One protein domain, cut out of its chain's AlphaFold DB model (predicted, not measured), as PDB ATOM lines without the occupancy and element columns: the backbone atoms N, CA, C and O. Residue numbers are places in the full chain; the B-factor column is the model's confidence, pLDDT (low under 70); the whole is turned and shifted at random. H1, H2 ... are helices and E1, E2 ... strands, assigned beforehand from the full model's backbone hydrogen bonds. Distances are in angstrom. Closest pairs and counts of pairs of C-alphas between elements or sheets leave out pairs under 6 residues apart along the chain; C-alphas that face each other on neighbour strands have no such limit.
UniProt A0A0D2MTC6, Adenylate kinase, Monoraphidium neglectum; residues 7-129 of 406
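AT A GLANCE: This is residues 7 to 129 of the 406 residues of the protein "Adenylate kinase" of Monoraphidium neglectum (UniProt A0A0D2MTC6). Two parts stand side by side in a loose whole: a strand hairpin, E1 and E2, with H1 near it and H3 next to E1, and a long helical hairpin, H4 and H5. H5 runs back from the far end of H4 to a small sheet of two parallel strands, E3 and E4, and H3 joins the two parts, next to E1 and touching H5. The 123 printed residues hold five named helices and four named strands in the order H1, E1, E2, H2, H3, E3, H4, H5, E4; the class is mixed, helices and strands. The whole is only just loose, close to compact, with a radius of gyration of the C-alphas of 16.8 A and spans of 46 by 36 by 24 A.

IN THESE COORDINATES: H1 is residues 7 to 14 and begins at C-alpha 7, (22.396, 59.039, 33.560). E1, residues 18 to 24, is 15.2 A long, and E2, residues 27 to 32, is 15.4 A long. H2 is residues 33 to 41 and H3 residues 53 to 61. E3 is residues 69 to 72. H4, residues 76 to 89, is 19.9 A long. H5, residues 97 to 120, is 34.5 A long and ends at C-alpha 120, (55.054, 41.846, 29.338). E4, residues 126 to 129, ends at C-alpha 129, (48.048, 32.890, 18.395).

HOW THE PARTS SIT: E1 and E2 form an antiparallel hairpin at 161 degrees, with N 22 and O 29 within hydrogen-bond range at 2.9 A. The closest C-alphas of H1 and E2 are those of Ala 9 and Thr 28, 6.4 A apart. H2 follows E2 with no residue between, and H2 is apart from H1 and H3. The closest C-alphas of E1 and H3 are those of Leu 20 and Gln 55, 5.9 A apart. H3 touches H5, which touches it with residues 111 to 118 alone, at a steep tilt of 45 degrees, the same way; the closest C-alphas are those of Val 53 and Ser 115, 6.1 A apart. H4 and H5 form a helical hairpin and touch, opposite ways at a shallow tilt of 34 degrees, only just short of steep; the closest C-alphas are those of Arg 84 and Ala 101, 5.3 A apart. E3, H4, H5 and E4 make a strand-helix-strand unit, two parallel neighbour strands with helices between, whose crossover is right-handed. E3 and E4 are parallel at 25 degrees, with N 72 and O 128 within hydrogen-bond range at 2.8 A. In H1, H2, H3, H4 and H5 every O i to N i+4 pair is within hydrogen-bond range.

THE WHOLE: The two C-alphas farthest apart are those of Ala 42 and Asp 96, at 47.9 A. The printed part has no cut. The link from H2 to H3, 11 residues, is long. The mean pLDDT of the printed part is 85.1, and residues 24 to 26, of which 24 belongs to E1, are under 70.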
ATOM      1  N   ASP A   7      22.319  58.834  32.105       80.75
ATOM      2  CA  ASP A   7      22.396  59.039  33.560       80.75
ATOM      3  C   ASP A   7      22.178  57.746  34.352       80.75
ATOM      4  O   ASP A   7      22.673  57.575  35.466       80.75
ATOM      5  N   THR A   8      21.414  56.812  33.789       81.00
ATOM      6  CA  THR A   8      21.212  55.488  34.380       81.00
ATOM      7  C   THR A   8      22.460  54.636  34.196       81.00
ATOM      8  O   THR A   8      22.918  54.050  35.168       81.00
ATOM      9  N   ALA A   9      23.077  54.637  33.011       79.25
ATOM     10  CA  ALA A   9      24.347  53.947  32.797       79.25
ATOM     11  C   ALA A   9      25.454  54.490  33.714       79.25
ATOM     12  O   ALA A   9      26.174  53.708  34.328       79.25
ATOM     13  N   ALA A  10      25.557  55.814  33.872       82.00
ATOM     14  CA  ALA A  10      26.524  56.435  34.776       82.00
ATOM     15  C   ALA A  10      26.308  56.007  36.239       82.00
ATOM     16  O   ALA A  10      27.270  55.677  36.932       82.00
ATOM     17  N   ARG A  11      25.048  55.944  36.692       86.12
ATOM     18  CA  ARG A  11      24.702  55.428  38.026       86.12
ATOM     19  C   ARG A  11      25.045  53.952  38.185       86.12
ATOM     20  O   ARG A  11      25.618  53.601  39.205       86.12
ATOM     21  N   MET A  12      24.751  53.123  37.185       84.25
ATOM     22  CA  MET A  12      25.056  51.689  37.211       84.25
ATOM     23  C   MET A  12      26.565  51.406  37.238       84.25
ATOM     24  O   MET A  12      27.003  50.451  37.876       84.25
ATOM     25  N   VAL A  13      27.377  52.233  36.567       83.44
ATOM     26  CA  VAL A  13      28.843  52.177  36.689       83.44
ATOM     27  C   VAL A  13      29.264  52.554  38.109       83.44
ATOM     28  O   VAL A  13      30.013  51.816  38.743       83.44
ATOM     29  N   ALA A  14      28.746  53.665  38.641       83.25
ATOM     30  CA  ALA A  14      29.092  54.140  39.980       83.25
ATOM     31  C   ALA A  14      28.655  53.179  41.102       83.25
ATOM     32  O   ALA A  14      29.340  53.076  42.117       83.25
ATOM     33  N   SER A  15      27.540  52.464  40.926       83.69
ATOM     34  CA  SER A  15      27.042  51.463  41.877       83.69
ATOM     35  C   SER A  15      27.707  50.088  41.732       83.69
ATOM     36  O   SER A  15      27.452  49.204  42.549       83.69
ATOM     37  N   GLY A  16      28.559  49.888  40.719       81.00
ATOM     38  CA  GLY A  16      29.193  48.596  40.434       81.00
ATOM     39  C   GLY A  16      28.229  47.539  39.877       81.00
ATOM     40  O   GLY A  16      28.512  46.342  39.940       81.00
ATOM     41  N   GLU A  17      27.077  47.955  39.343       84.81
ATOM     42  CA  GLU A  17      26.112  47.067  38.685       84.81
ATOM     43  C   GLU A  17      26.601  46.579  37.316       84.81
ATOM     44  O   GLU A  17      26.191  45.503  36.864       84.81
ATOM     45  N   LEU A  18      27.483  47.340  36.662       85.06
ATOM     46  CA  LEU A  18      28.186  46.918  35.450       85.06
ATOM     47  C   LEU A  18      29.570  46.374  35.812       85.06
ATOM     48  O   LEU A  18      30.401  47.080  36.370       85.06
ATOM     49  N   LEU A  19      29.791  45.105  35.473       83.44
ATOM     50  CA  LEU A  19      31.052  44.394  35.669       83.44
ATOM     51  C   LEU A  19      32.122  44.836  34.670       83.44
ATOM     52  O   LEU A  19      33.281  44.997  35.028       83.44
ATOM     53  N   LEU A  20      31.699  44.989  33.420       85.69
ATOM     54  CA  LEU A  20      32.494  45.517  32.323       85.69
ATOM     55  C   LEU A  20      31.750  46.709  31.767       85.69
ATOM     56  O   LEU A  20      30.523  46.634  31.635       85.69
ATOM     57  N   HIS A  21      32.459  47.774  31.419       85.50
ATOM     58  CA  HIS A  21      31.840  48.880  30.709       85.50
ATOM     59  C   HIS A  21      32.809  49.641  29.804       85.50
ATOM     60  O   HIS A  21      33.982  49.831  30.124       85.50
ATOM     61  N   GLU A  22      32.272  50.171  28.710       80.94
ATOM     62  CA  GLU A  22      33.000  50.979  27.739       80.94
ATOM     63  C   GLU A  22      32.104  52.077  27.163       80.94
ATOM     64  O   GLU A  22      30.896  51.894  27.014       80.94
ATOM     65  N   LYS A  23      32.701  53.226  26.826       78.00
ATOM     66  CA  LYS A  23      32.027  54.284  26.072       78.00
ATOM     67  C   LYS A  23      32.386  54.184  24.592       78.00
ATOM     68  O   LYS A  23      33.530  54.426  24.225       78.00
ATOM     69  N   VAL A  24      31.391  53.918  23.754       68.44
ATOM     70  CA  VAL A  24      31.524  53.853  22.294       68.44
ATOM     71  C   VAL A  24      30.519  54.821  21.680       68.44
ATOM     72  O   VAL A  24      29.324  54.736  21.957       68.44
ATOM     73  N   LEU A  25      31.004  55.778  20.883       65.31
ATOM     74  CA  LEU A  25      30.175  56.779  20.189       65.31
ATOM     75  C   LEU A  25      29.174  57.519  21.111       65.31
ATOM     76  O   LEU A  25      28.047  57.804  20.723       65.31
ATOM     77  N   GLY A  26      29.571  57.816  22.354       69.94
ATOM     78  CA  GLY A  26      28.729  58.517  23.338       69.94
ATOM     79  C   GLY A  26      27.754  57.628  24.125       69.94
ATOM     80  O   GLY A  26      27.133  58.097  25.082       69.94
ATOM     81  N   HIS A  27      27.666  56.339  23.795       73.44
ATOM     82  CA  HIS A  27      26.870  55.351  24.518       73.44
ATOM     83  C   HIS A  27      27.749  54.498  25.432       73.44
ATOM     84  O   HIS A  27      28.888  54.186  25.092       73.44
ATOM     85  N   THR A  28      27.218  54.107  26.591       78.81
ATOM     86  CA  THR A  28      27.896  53.174  27.498       78.81
ATOM     87  C   THR A  28      27.370  51.766  27.255       78.81
ATOM     88  O   THR A  28      26.181  51.508  27.451       78.81
ATOM     89  N   TYR A  29      28.256  50.862  26.863       79.38
ATOM     90  CA  TYR A  29      27.998  49.429  26.762       79.38
ATOM     91  C   TYR A  29      28.595  48.733  27.975       79.38
ATOM     92  O   TYR A  29      29.587  49.206  28.524       79.38
ATOM     93  N   GLY A  30      27.998  47.630  28.416       83.25
ATOM     94  CA  GLY A  30      28.541  46.897  29.548       83.25
ATOM     95  C   GLY A  30      27.856  45.576  29.846       83.25
ATOM     96  O   GLY A  30      26.743  45.302  29.388       83.25
ATOM     97  N   VAL A  31      28.538  44.761  30.646       86.56
ATOM     98  CA  VAL A  31      28.057  43.455  31.105       86.56
ATOM     99  C   VAL A  31      27.525  43.600  32.531       86.56
ATOM    100  O   VAL A  31      28.288  43.986  33.416       86.56
ATOM    101  N   PRO A  32      26.245  43.287  32.807       86.94
ATOM    102  CA  PRO A  32      25.709  43.368  34.161       86.94
ATOM    103  C   PRO A  32      26.375  42.352  35.098       86.94
ATOM    104  O   PRO A  32      26.528  41.180  34.750       86.94
ATOM    105  N   ALA A  33      26.712  42.765  36.318       86.06
ATOM    106  CA  ALA A  33      27.375  41.907  37.299       86.06
ATOM    107  C   ALA A  33      26.454  40.796  37.836       86.06
ATOM    108  O   ALA A  33      26.896  39.665  38.044       86.06
ATOM    109  N   THR A  34      25.165  41.087  38.041       87.69
ATOM    110  CA  THR A  34      24.209  40.165  38.682       87.69
ATOM    111  C   THR A  34      24.044  38.827  37.940       87.69
ATOM    112  O   THR A  34      24.176  37.784  38.586       87.69
ATOM    113  N   PRO A  35      23.808  38.785  36.610       87.81
ATOM    114  CA  PRO A  35      23.740  37.529  35.861       87.81
ATOM    115  C   PRO A  35      25.038  36.720  35.929       87.81
ATOM    116  O   PRO A  35      24.986  35.507  36.124       87.81
ATOM    117  N   VAL A  36      26.194  37.386  35.832       87.31
ATOM    118  CA  VAL A  36      27.506  36.727  35.898       87.31
ATOM    119  C   VAL A  36      27.711  36.097  37.276       87.31
ATOM    120  O   VAL A  36      27.990  34.904  37.369       87.31
ATOM    121  N   ARG A  37      27.470  36.852  38.359       88.69
ATOM    122  CA  ARG A  37      27.557  36.338  39.738       88.69
ATOM    123  C   ARG A  37      26.627  35.150  39.967       88.69
ATOM    124  O   ARG A  37      27.032  34.179  40.595       88.69
ATOM    125  N   ARG A  38      25.403  35.197  39.431       90.88
ATOM    126  CA  ARG A  38      24.431  34.102  39.547       90.88
ATOM    127  C   ARG A  38      24.908  32.825  38.850       90.88
ATOM    128  O   ARG A  38      24.744  31.745  39.408       90.88
ATOM    129  N   LEU A  39      25.479  32.932  37.650       89.69
ATOM    130  CA  LEU A  39      25.999  31.778  36.905       89.69
ATOM    131  C   LEU A  39      27.219  31.164  37.595       89.69
ATOM    132  O   LEU A  39      27.278  29.945  37.750       89.69
ATOM    133  N   VAL A  40      28.134  32.006  38.079       86.69
ATOM    134  CA  VAL A  40      29.305  31.569  38.850       86.69
ATOM    135  C   VAL A  40      28.876  30.878  40.148       86.69
ATOM    136  O   VAL A  40      29.383  29.806  40.465       86.69
ATOM    137  N   ALA A  41      27.891  31.427  40.871       87.62
ATOM    138  CA  ALA A  41      27.342  30.804  42.080       87.62
ATOM    139  C   ALA A  41      26.664  29.449  41.805       87.62
ATOM    140  O   ALA A  41      26.639  28.586  42.678       87.62
ATOM    141  N   ALA A  42      26.154  29.236  40.589       89.88
ATOM    142  CA  ALA A  42      25.623  27.952  40.135       89.88
ATOM    143  C   ALA A  42      26.714  26.968  39.661       89.88
ATOM    144  O   ALA A  42      26.386  25.933  39.085       89.88
ATOM    145  N   GLY A  43      27.999  27.294  39.850       84.50
ATOM    146  CA  GLY A  43      29.131  26.459  39.447       84.50
ATOM    147  C   GLY A  43      29.382  26.419  37.938       84.50
ATOM    148  O   GLY A  43      30.109  25.548  37.466       84.50
ATOM    149  N   LYS A  44      28.781  27.327  37.158       85.62
ATOM    150  CA  LYS A  44      28.969  27.373  35.704       85.62
ATOM    151  C   LYS A  44      30.200  28.197  35.336       85.62
ATOM    152  O   LYS A  44      30.424  29.272  35.892       85.62
ATOM    153  N   LEU A  45      30.952  27.717  34.345       86.50
ATOM    154  CA  LEU A  45      32.004  28.494  33.694       86.50
ATOM    155  C   LEU A  45      31.354  29.586  32.829       86.50
ATOM    156  O   LEU A  45      30.440  29.299  32.055       86.50
ATOM    157  N   VAL A  46      31.811  30.831  32.962       88.06
ATOM    158  CA  VAL A  46      31.334  31.964  32.156       88.06
ATOM    159  C   VAL A  46      32.460  32.398  31.227       88.06
ATOM    160  O   VAL A  46      33.543  32.735  31.698       88.06
ATOM    161  N   LEU A  47      32.189  32.393  29.924       88.50
ATOM    162  CA  LEU A  47      33.084  32.932  28.907       88.50
ATOM    163  C   LEU A  47      32.696  34.392  28.639       88.50
ATOM    164  O   LEU A  47      31.522  34.676  28.397       88.50
ATOM    165  N   LEU A  48      33.667  35.297  28.707       88.19
ATOM    166  CA  LEU A  48      33.491  36.712  28.390       88.19
ATOM    167  C   LEU A  48      34.467  37.074  27.276       88.19
ATOM    168  O   LEU A  48      35.653  36.771  27.390       88.19
ATOM    169  N   ASP A  49      33.947  37.700  26.228       87.19
ATOM    170  CA  ASP A  49      34.755  38.317  25.181       87.19
ATOM    171  C   ASP A  49      35.181  39.712  25.650       87.19
ATOM    172  O   ASP A  49      34.354  40.444  26.204       87.19
ATOM    173  N   LEU A  50      36.467  40.030  25.510       86.94
ATOM    174  CA  LEU A  50      37.065  41.265  26.010       86.94
ATOM    175  C   LEU A  50      37.762  41.979  24.861       86.94
ATOM    176  O   LEU A  50      38.763  41.492  24.339       86.94
ATOM    177  N   ASP A  51      37.265  43.163  24.528       82.75
ATOM    178  CA  ASP A  51      37.808  43.968  23.435       82.75
ATOM    179  C   ASP A  51      39.046  44.767  23.856       82.75
ATOM    180  O   ASP A  51      39.806  45.213  22.996       82.75
ATOM    181  N   ARG A  52      39.242  44.974  25.170       84.69
ATOM    182  CA  ARG A  52      40.341  45.792  25.701       84.69
ATOM    183  C   ARG A  52      41.001  45.249  26.957       84.69
ATOM    184  O   ARG A  52      40.348  44.647  27.816       84.69
ATOM    185  N   VAL A  53      42.277  45.585  27.139       84.50
ATOM    186  CA  VAL A  53      43.047  45.247  28.350       84.50
ATOM    187  C   VAL A  53      42.400  45.789  29.632       84.50
ATOM    188  O   VAL A  53      42.390  45.101  30.659       84.50
ATOM    189  N   GLU A  54      41.818  46.992  29.615       84.50
ATOM    190  CA  GLU A  54      41.224  47.588  30.821       84.50
ATOM    191  C   GLU A  54      40.032  46.776  31.334       84.50
ATOM    192  O   GLU A  54      39.786  46.724  32.540       84.50
ATOM    193  N   GLN A  55      39.308  46.090  30.448       86.06
ATOM    194  CA  GLN A  55      38.184  45.234  30.828       86.06
ATOM    195  C   GLN A  55      38.666  44.024  31.649       86.06
ATOM    196  O   GLN A  55      38.046  43.649  32.648       86.06
ATOM    197  N   ALA A  56      39.829  43.459  31.307       83.62
ATOM    198  CA  ALA A  56      40.456  42.403  32.102       83.62
ATOM    199  C   ALA A  56      40.838  42.897  33.512       83.62
ATOM    200  O   ALA A  56      40.680  42.172  34.500       83.62
ATOM    201  N   GLN A  57      41.289  44.150  33.629       82.31
ATOM    202  CA  GLN A  57      41.601  44.781  34.916       82.31
ATOM    203  C   GLN A  57      40.334  45.051  35.742       82.31
ATOM    204  O   GLN A  57      40.319  44.760  36.940       82.31
ATOM    205  N   GLN A  58      39.253  45.526  35.110       85.56
ATOM    206  CA  GLN A  58      37.943  45.725  35.747       85.56
ATOM    207  C   GLN A  58      37.408  44.419  36.355       85.56
ATOM    208  O   GLN A  58      36.973  44.410  37.507       85.56
ATOM    209  N   LEU A  59      37.518  43.294  35.636       86.06
ATOM    210  CA  LEU A  59      37.116  41.974  36.139       86.06
ATOM    211  C   LEU A  59      37.871  41.570  37.407       86.06
ATOM    212  O   LEU A  59      37.259  41.115  38.379       86.06
ATOM    213  N   ARG A  60      39.198  41.753  37.408       84.25
ATOM    214  CA  ARG A  60      40.043  41.445  38.570       84.25
ATOM    215  C   ARG A  60      39.709  42.362  39.750       84.25
ATOM    216  O   ARG A  60      39.559  41.874  40.869       84.25
ATOM    217  N   ALA A  61      39.518  43.660  39.502       84.00
ATOM    218  CA  ALA A  61      39.136  44.638  40.522       84.00
ATOM    219  C   ALA A  61      37.751  44.352  41.130       84.00
ATOM    220  O   ALA A  61      37.545  44.537  42.327       84.00
ATOM    221  N   ALA A  62      36.819  43.819  40.335       84.06
ATOM    222  CA  ALA A  62      35.497  43.392  40.792       84.06
ATOM    223  C   ALA A  62      35.509  42.086  41.620       84.06
ATOM    224  O   ALA A  62      34.445  41.604  42.024       84.06
ATOM    225  N   GLY A  63      36.690  41.510  41.882       84.12
ATOM    226  CA  GLY A  63      36.881  40.342  42.744       84.12
ATOM    227  C   GLY A  63      36.671  38.995  42.051       84.12
ATOM    228  O   GLY A  63      36.620  37.964  42.726       84.12
ATOM    229  N   PHE A  64      36.549  38.965  40.722       84.19
ATOM    230  CA  PHE A  64      36.439  37.708  39.987       84.19
ATOM    231  C   PHE A  64      37.815  37.058  39.831       84.19
ATOM    232  O   PHE A  64      38.764  37.666  39.340       84.19
ATOM    233  N   LYS A  65      37.905  35.770  40.178       83.25
ATOM    234  CA  LYS A  65      39.070  34.920  39.884       83.25
ATOM    235  C   LYS A  65      39.013  34.410  38.439       83.25
ATOM    236  O   LYS A  65      38.995  33.202  38.203       83.25
ATOM    237  N   ALA A  66      38.889  35.332  37.491       86.62
ATOM    238  CA  ALA A  66      38.857  35.010  36.072       86.62
ATOM    239  C   ALA A  66      40.258  34.638  35.574       86.62
ATOM    240  O   ALA A  66      41.257  35.183  36.047       86.62
ATOM    241  N   LYS A  67      40.311  33.716  34.612       90.56
ATOM    242  CA  LYS A  67      41.507  33.446  33.816       90.56
ATOM    243  C   LYS A  67      41.383  34.171  32.495       90.56
ATOM    244  O   LYS A  67      40.362  34.041  31.826       90.56
ATOM    245  N   VAL A  68      42.400  34.954  32.156       91.00
ATOM    246  CA  VAL A  68      42.394  35.801  30.962       91.00
ATOM    247  C   VAL A  68      43.383  35.228  29.958       91.00
ATOM    248  O   VAL A  68      44.570  35.109  30.257       91.00
ATOM    249  N   VAL A  69      42.882  34.856  28.781       90.44
ATOM    250  CA  VAL A  69      43.692  34.331  27.676       90.44
ATOM    251  C   VAL A  69      43.764  35.390  26.584       90.44
ATOM    252  O   VAL A  69      42.733  35.792  26.053       90.44
ATOM    253  N   LEU A  70      44.970  35.840  26.248       91.25
ATOM    254  CA  LEU A  70      45.194  36.795  25.167       91.25
ATOM    255  C   LEU A  70      45.150  36.082  23.811       91.25
ATOM    256  O   LEU A  70      45.946  35.176  23.566       91.25
ATOM    257  N   LEU A  71      44.272  36.526  22.911       90.94
ATOM    258  CA  LEU A  71      44.213  36.045  21.530       90.94
ATOM    259  C   LEU A  71      45.012  36.984  20.620       90.94
ATOM    260  O   LEU A  71      44.634  38.134  20.409       90.94
ATOM    261  N   ARG A  72      46.135  36.505  20.082       89.12
ATOM    262  CA  ARG A  72      47.050  37.299  19.250       89.12
ATOM    263  C   ARG A  72      46.848  37.005  17.770       89.12
ATOM    264  O   ARG A  72      46.685  35.842  17.409       89.12
ATOM    265  N   PRO A  73      46.939  38.007  16.885       89.19
ATOM    266  CA  PRO A  73      47.061  37.730  15.460       89.19
ATOM    267  C   PRO A  73      48.416  37.058  15.158       89.19
ATOM    268  O   PRO A  73      49.383  37.276  15.893       89.19
ATOM    269  N   PRO A  74      48.544  36.307  14.048       85.12
ATOM    270  CA  PRO A  74      49.818  35.706  13.649       85.12
ATOM    271  C   PRO A  74      50.864  36.764  13.269       85.12
ATOM    272  O   PRO A  74      52.062  36.549  13.422       85.12
ATOM    273  N   SER A  75      50.418  37.924  12.781       88.88
ATOM    274  CA  SER A  75      51.244  39.115  12.569       88.88
ATOM    275  C   SER A  75      50.376  40.373  12.490       88.88
ATOM    276  O   SER A  75      49.187  40.297  12.161       88.88
ATOM    277  N   LEU A  76      50.980  41.541  12.728       89.06
ATOM    278  CA  LEU A  76      50.328  42.841  12.521       89.06
ATOM    279  C   LEU A  76      49.851  43.013  11.072       89.06
ATOM    280  O   LEU A  76      48.735  43.470  10.841       89.06
ATOM    281  N   GLU A  77      50.642  42.568  10.096       88.12
ATOM    282  CA  GLU A  77      50.275  42.613   8.675       88.12
ATOM    283  C   GLU A  77      49.066  41.727   8.343       88.12
ATOM    284  O   GLU A  77      48.203  42.103   7.545       88.12
ATOM    285  N   ALA A  78      48.956  40.543   8.954       87.06
ATOM    286  CA  ALA A  78      47.774  39.696   8.794       87.06
ATOM    287  C   ALA A  78      46.519  40.362   9.379       87.06
ATOM    288  O   ALA A  78      45.475  40.382   8.723       87.06
ATOM    289  N   LEU A  79      46.634  40.971  10.565       88.81
ATOM    290  CA  LEU A  79      45.535  41.711  11.184       88.81
ATOM    291  C   LEU A  79      45.111  42.918  10.333       88.81
ATOM    292  O   LEU A  79      43.920  43.100  10.085       88.81
ATOM    293  N   LYS A  80      46.077  43.698   9.830       88.44
ATOM    294  CA  LYS A  80      45.836  44.874   8.981       88.44
ATOM    295  C   LYS A  80      45.086  44.517   7.710       88.44
ATOM    296  O   LYS A  80      44.097  45.166   7.368       88.44
ATOM    297  N   ARG A  81      45.538  43.467   7.015       88.31
ATOM    298  CA  ARG A  81      44.879  42.966   5.803       88.31
ATOM    299  C   ARG A  81      43.442  42.537   6.085       88.31
ATOM    300  O   ARG A  81      42.555  42.890   5.312       88.31
ATOM    301  N   ARG A  82      43.209  41.830   7.196       87.25
ATOM    302  CA  ARG A  82      41.871  41.385   7.605       87.25
ATOM    303  C   ARG A  82      40.940  42.564   7.884       87.25
ATOM    304  O   ARG A  82      39.900  42.664   7.248       87.25
ATOM    305  N   LEU A  83      41.338  43.482   8.766       86.94
ATOM    306  CA  LEU A  83      40.509  44.635   9.140       86.94
ATOM    307  C   LEU A  83      40.177  45.516   7.933       86.94
ATOM    308  O   LEU A  83      39.023  45.891   7.750       86.94
ATOM    309  N   ARG A  84      41.158  45.787   7.059       88.19
ATOM    310  CA  ARG A  84      40.908  46.521   5.811       88.19
ATOM    311  C   ARG A  84      39.897  45.806   4.922       88.19
ATOM    312  O   ARG A  84      38.979  46.451   4.430       88.19
ATOM    313  N   ARG A  85      40.039  44.492   4.720       88.50
ATOM    314  CA  ARG A  85      39.086  43.700   3.929       88.50
ATOM    315  C   ARG A  85      37.673  43.787   4.509       88.50
ATOM    316  O   ARG A  85      36.735  44.010   3.754       88.50
ATOM    317  N   ASP A  86      37.534  43.634   5.822       86.38
ATOM    318  CA  ASP A  86      36.231  43.582   6.485       86.38
ATOM    319  C   ASP A  86      35.525  44.955   6.449       86.38
ATOM    320  O   ASP A  86      34.336  45.025   6.139       86.38
ATOM    321  N   VAL A  87      36.264  46.056   6.653       86.75
ATOM    322  CA  VAL A  87      35.732  47.429   6.534       86.75
ATOM    323  C   VAL A  87      35.380  47.783   5.087       86.75
ATOM    324  O   VAL A  87      34.364  48.425   4.846       86.75
ATOM    325  N   LEU A  88      36.177  47.356   4.105       85.88
ATOM    326  CA  LEU A  88      35.863  47.590   2.690       85.88
ATOM    327  C   LEU A  88      34.641  46.785   2.226       85.88
ATOM    328  O   LEU A  88      33.893  47.256   1.372       85.88
ATOM    329  N   ALA A  89      34.431  45.587   2.781       87.75
ATOM    330  CA  ALA A  89      33.261  44.766   2.491       87.75
ATOM    331  C   ALA A  89      31.976  45.331   3.121       87.75
ATOM    332  O   ALA A  89      30.915  45.236   2.510       87.75
ATOM    333  N   ASN A  90      32.074  45.927   4.315       85.75
ATOM    334  CA  ASN A  90      30.959  46.553   5.030       85.75
ATOM    335  C   ASN A  90      31.379  47.910   5.623       85.75
ATOM    336  O   ASN A  90      31.676  48.000   6.820       85.75
ATOM    337  N   PRO A  91      31.407  48.980   4.809       82.06
ATOM    338  CA  PRO A  91      31.831  50.285   5.284       82.06
ATOM    339  C   PRO A  91      30.786  50.895   6.228       82.06
ATOM    340  O   PRO A  91      29.580  50.782   5.979       82.06
ATOM    341  N   PRO A  92      31.216  51.575   7.304       78.94
ATOM    342  CA  PRO A  92      30.300  52.288   8.179       78.94
ATOM    343  C   PRO A  92      29.555  53.389   7.411       78.94
ATOM    344  O   PRO A  92      30.134  54.136   6.621       78.94
ATOM    345  N   LEU A  93      28.245  53.484   7.656       80.00
ATOM    346  CA  LEU A  93      27.359  54.427   6.973       80.00
ATOM    347  C   LEU A  93      27.853  55.871   7.138       80.00
ATOM    348  O   LEU A  93      28.016  56.354   8.257       80.00
ATOM    349  N   GLY A  94      28.041  56.565   6.015       80.62
ATOM    350  CA  GLY A  94      28.422  57.981   5.992       80.62
ATOM    351  C   GLY A  94      29.926  58.263   6.087       80.62
ATOM    352  O   GLY A  94      30.296  59.430   6.180       80.62
ATOM    353  N   TYR A  95      30.782  57.239   6.031       76.38
ATOM    354  CA  TYR A  95      32.238  57.396   6.015       76.38
ATOM    355  C   TYR A  95      32.836  56.946   4.679       76.38
ATOM    356  O   TYR A  95      32.336  56.019   4.042       76.38
ATOM    357  N   ASP A  96      33.938  57.583   4.273       85.62
ATOM    358  CA  ASP A  96      34.763  57.068   3.182       85.62
ATOM    359  C   ASP A  96      35.389  55.723   3.606       85.62
ATOM    360  O   ASP A  96      36.002  55.664   4.678       85.62
ATOM    361  N   PRO A  97      35.257  54.643   2.810       83.19
ATOM    362  CA  PRO A  97      35.749  53.321   3.194       83.19
ATOM    363  C   PRO A  97      37.253  53.273   3.485       83.19
ATOM    364  O   PRO A  97      37.674  52.531   4.371       83.19
ATOM    365  N   GLY A  98      38.067  54.060   2.772       82.50
ATOM    366  CA  GLY A  98      39.512  54.124   2.990       82.50
ATOM    367  C   GLY A  98      39.850  54.809   4.310       82.50
ATOM    368  O   GLY A  98      40.584  54.254   5.127       82.50
ATOM    369  N   VAL A  99      39.237  55.969   4.560       83.56
ATOM    370  CA  VAL A  99      39.409  56.720   5.816       83.56
ATOM    371  C   VAL A  99      38.906  55.917   7.020       83.56
ATOM    372  O   VAL A  99      39.567  55.878   8.057       83.56
ATOM    373  N   ALA A 100      37.764  55.237   6.886       82.25
ATOM    374  CA  ALA A 100      37.229  54.363   7.925       82.25
ATOM    375  C   ALA A 100      38.175  53.193   8.222       82.25
ATOM    376  O   ALA A 100      38.417  52.878   9.386       82.25
ATOM    377  N   ALA A 101      38.742  52.571   7.186       83.44
ATOM    378  CA  ALA A 101      39.664  51.456   7.357       83.44
ATOM    379  C   ALA A 101      40.965  51.882   8.057       83.44
ATOM    380  O   ALA A 101      41.469  51.146   8.906       83.44
ATOM    381  N   ASP A 102      41.485  53.072   7.746       84.75
ATOM    382  CA  ASP A 102      42.679  53.612   8.402       84.75
ATOM    383  C   ASP A 102      42.411  54.003   9.864       84.75
ATOM    384  O   ASP A 102      43.244  53.738  10.730       84.75
ATOM    385  N   ALA A 103      41.232  54.553  10.173       84.00
ATOM    386  CA  ALA A 103      40.830  54.856  11.548       84.00
ATOM    387  C   ALA A 103      40.659  53.585  12.402       84.00
ATOM    388  O   ALA A 103      41.160  53.521  13.525       84.00
ATOM    389  N   VAL A 104      40.004  52.552  11.856       84.56
ATOM    390  CA  VAL A 104      39.863  51.240  12.513       84.56
ATOM    391  C   VAL A 104      41.230  50.597  12.735       84.56
ATOM    392  O   VAL A 104      41.483  50.044  13.805       84.56
ATOM    393  N   TRP A 105      42.136  50.696  11.755       88.19
ATOM    394  CA  TRP A 105      43.501  50.204  11.908       88.19
ATOM    395  C   TRP A 105      44.256  50.933  13.020       88.19
ATOM    396  O   TRP A 105      44.845  50.269  13.864       88.19
ATOM    397  N   ALA A 106      44.204  52.267  13.070       85.62
ATOM    398  CA  ALA A 106      44.888  53.040  14.107       85.62
ATOM    399  C   ALA A 106      44.415  52.661  15.521       85.62
ATOM    400  O   ALA A 106      45.226  52.541  16.441       85.62
ATOM    401  N   GLN A 107      43.111  52.421  15.692       84.38
ATOM    402  CA  GLN A 107      42.561  51.945  16.960       84.38
ATOM    403  C   GLN A 107      43.040  50.524  17.296       84.38
ATOM    404  O   GLN A 107      43.456  50.272  18.425       84.38
ATOM    405  N   ALA A 108      43.020  49.607  16.326       85.56
ATOM    406  CA  ALA A 108      43.488  48.237  16.527       85.56
ATOM    407  C   ALA A 108      44.996  48.171  16.824       85.56
ATOM    408  O   ALA A 108      45.423  47.389  17.665       85.56
ATOM    409  N   GLU A 109      45.804  49.000  16.164       88.19
ATOM    410  CA  GLU A 109      47.249  49.093  16.382       88.19
ATOM    411  C   GLU A 109      47.571  49.571  17.804       88.19
ATOM    412  O   GLU A 109      48.413  48.972  18.477       88.19
ATOM    413  N   ALA A 110      46.848  50.583  18.295       87.25
ATOM    414  CA  ALA A 110      46.970  51.047  19.674       87.25
ATOM    415  C   ALA A 110      46.600  49.951  20.690       87.25
ATOM    416  O   ALA A 110      47.316  49.766  21.675       87.25
ATOM    417  N   GLU A 111      45.531  49.193  20.434       86.75
ATOM    418  CA  GLU A 111      45.104  48.105  21.323       86.75
ATOM    419  C   GLU A 111      46.090  46.929  21.320       86.75
ATOM    420  O   GLU A 111      46.382  46.358  22.371       86.75
ATOM    421  N   VAL A 112      46.666  46.583  20.164       87.19
ATOM    422  CA  VAL A 112      47.704  45.544  20.094       87.19
ATOM    423  C   VAL A 112      48.942  45.971  20.879       87.19
ATOM    424  O   VAL A 112      49.495  45.155  21.616       87.19
ATOM    425  N   ALA A 113      49.354  47.238  20.779       88.56
ATOM    426  CA  ALA A 113      50.468  47.766  21.561       88.56
ATOM    427  C   ALA A 113      50.171  47.737  23.074       88.56
ATOM    428  O   ALA A 113      51.007  47.286  23.859       88.56
ATOM    429  N   ALA A 114      48.964  48.142  23.487       88.25
ATOM    430  CA  ALA A 114      48.521  48.058  24.880       88.25
ATOM    431  C   ALA A 114      48.499  46.608  25.392       88.25
ATOM    432  O   ALA A 114      49.001  46.323  26.481       88.25
ATOM    433  N   SER A 115      47.986  45.676  24.587       89.06
ATOM    434  CA  SER A 115      47.968  44.242  24.895       89.06
ATOM    435  C   SER A 115      49.373  43.654  25.021       89.06
ATOM    436  O   SER A 115      49.614  42.853  25.918       89.06
ATOM    437  N   GLN A 116      50.321  44.057  24.173       87.12
ATOM    438  CA  GLN A 116      51.719  43.620  24.278       87.12
ATOM    439  C   GLN A 116      52.369  44.111  25.575       87.12
ATOM    440  O   GLN A 116      52.926  43.306  26.318       87.12
ATOM    441  N   ALA A 117      52.225  45.398  25.898       87.94
ATOM    442  CA  ALA A 117      52.755  45.954  27.142       87.94
ATOM    443  C   ALA A 117      52.134  45.291  28.387       87.94
ATOM    444  O   ALA A 117      52.819  45.023  29.374       87.94
ATOM    445  N   ALA A 118      50.834  44.992  28.344       86.69
ATOM    446  CA  ALA A 118      50.140  44.304  29.427       86.69
ATOM    447  C   ALA A 118      50.593  42.845  29.585       86.69
ATOM    448  O   ALA A 118      50.687  42.347  30.707       86.69
ATOM    449  N   ASP A 119      50.899  42.166  28.482       85.56
ATOM    450  CA  ASP A 119      51.444  40.813  28.502       85.56
ATOM    451  C   ASP A 119      52.848  40.756  29.103       85.56
ATOM    452  O   ASP A 119      53.100  39.924  29.972       85.56
ATOM    453  N   GLU A 120      53.724  41.694  28.733       85.56
ATOM    454  CA  GLU A 120      55.054  41.846  29.338       85.56
ATOM    455  C   GLU A 120      54.972  42.121  30.849       85.56
ATOM    456  O   GLU A 120      55.808  41.653  31.622       85.56
ATOM    457  N   ALA A 121      53.925  42.825  31.286       85.38
ATOM    458  CA  ALA A 121      53.618  43.053  32.696       85.38
ATOM    459  C   ALA A 121      52.928  41.858  33.395       85.38
ATOM    460  O   ALA A 121      52.627  41.939  34.588       85.38
ATOM    461  N   GLY A 122      52.660  40.756  32.685       82.38
ATOM    462  CA  GLY A 122      52.041  39.547  33.236       82.38
ATOM    463  C   GLY A 122      50.537  39.669  33.511       82.38
ATOM    464  O   GLY A 122      50.016  39.012  34.415       82.38
ATOM    465  N   ALA A 123      49.819  40.519  32.769       84.31
ATOM    466  CA  ALA A 123      48.379  40.724  32.953       84.31
ATOM    467  C   ALA A 123      47.511  39.541  32.473       84.31
ATOM    468  O   ALA A 123      46.356  39.414  32.901       84.31
ATOM    469  N   PHE A 124      48.052  38.669  31.617       89.00
ATOM    470  CA  PHE A 124      47.361  37.502  31.061       89.00
ATOM    471  C   PHE A 124      47.847  36.198  31.697       89.00
ATOM    472  O   PHE A 124      49.018  36.047  32.032       89.00
ATOM    473  N   ASP A 125      46.937  35.237  31.861       89.31
ATOM    474  CA  ASP A 125      47.265  33.908  32.386       89.31
ATOM    475  C   ASP A 125      47.827  32.984  31.289       89.31
ATOM    476  O   ASP A 125      48.597  32.067  31.575       89.31
ATOM    477  N   ALA A 126      47.440  33.214  30.033       85.38
ATOM    478  CA  ALA A 126      47.970  32.532  28.858       85.38
ATOM    479  C   ALA A 126      47.827  33.415  27.612       85.38
ATOM    480  O   ALA A 126      47.032  34.355  27.592       85.38
ATOM    481  N   ALA A 127      48.551  33.073  26.549       86.06
ATOM    482  CA  ALA A 127      48.409  33.706  25.248       86.06
ATOM    483  C   ALA A 127      48.384  32.656  24.137       86.06
ATOM    484  O   ALA A 127      49.117  31.667  24.189       86.06
ATOM    485  N   VAL A 128      47.534  32.882  23.141       84.62
ATOM    486  CA  VAL A 128      47.293  31.983  22.015       84.62
ATOM    487  C   VAL A 128      47.321  32.787  20.727       84.62
ATOM    488  O   VAL A 128      46.654  33.812  20.616       84.62
ATOM    489  N   THR A 129      48.075  32.316  19.740       84.19
ATOM    490  CA  THR A 129      48.048  32.890  18.395       84.19
ATOM    491  C   THR A 129      46.869  32.307  17.622       84.19
ATOM    492  O   THR A 129      46.731  31.094  17.517       84.19
TER     493      THR A 129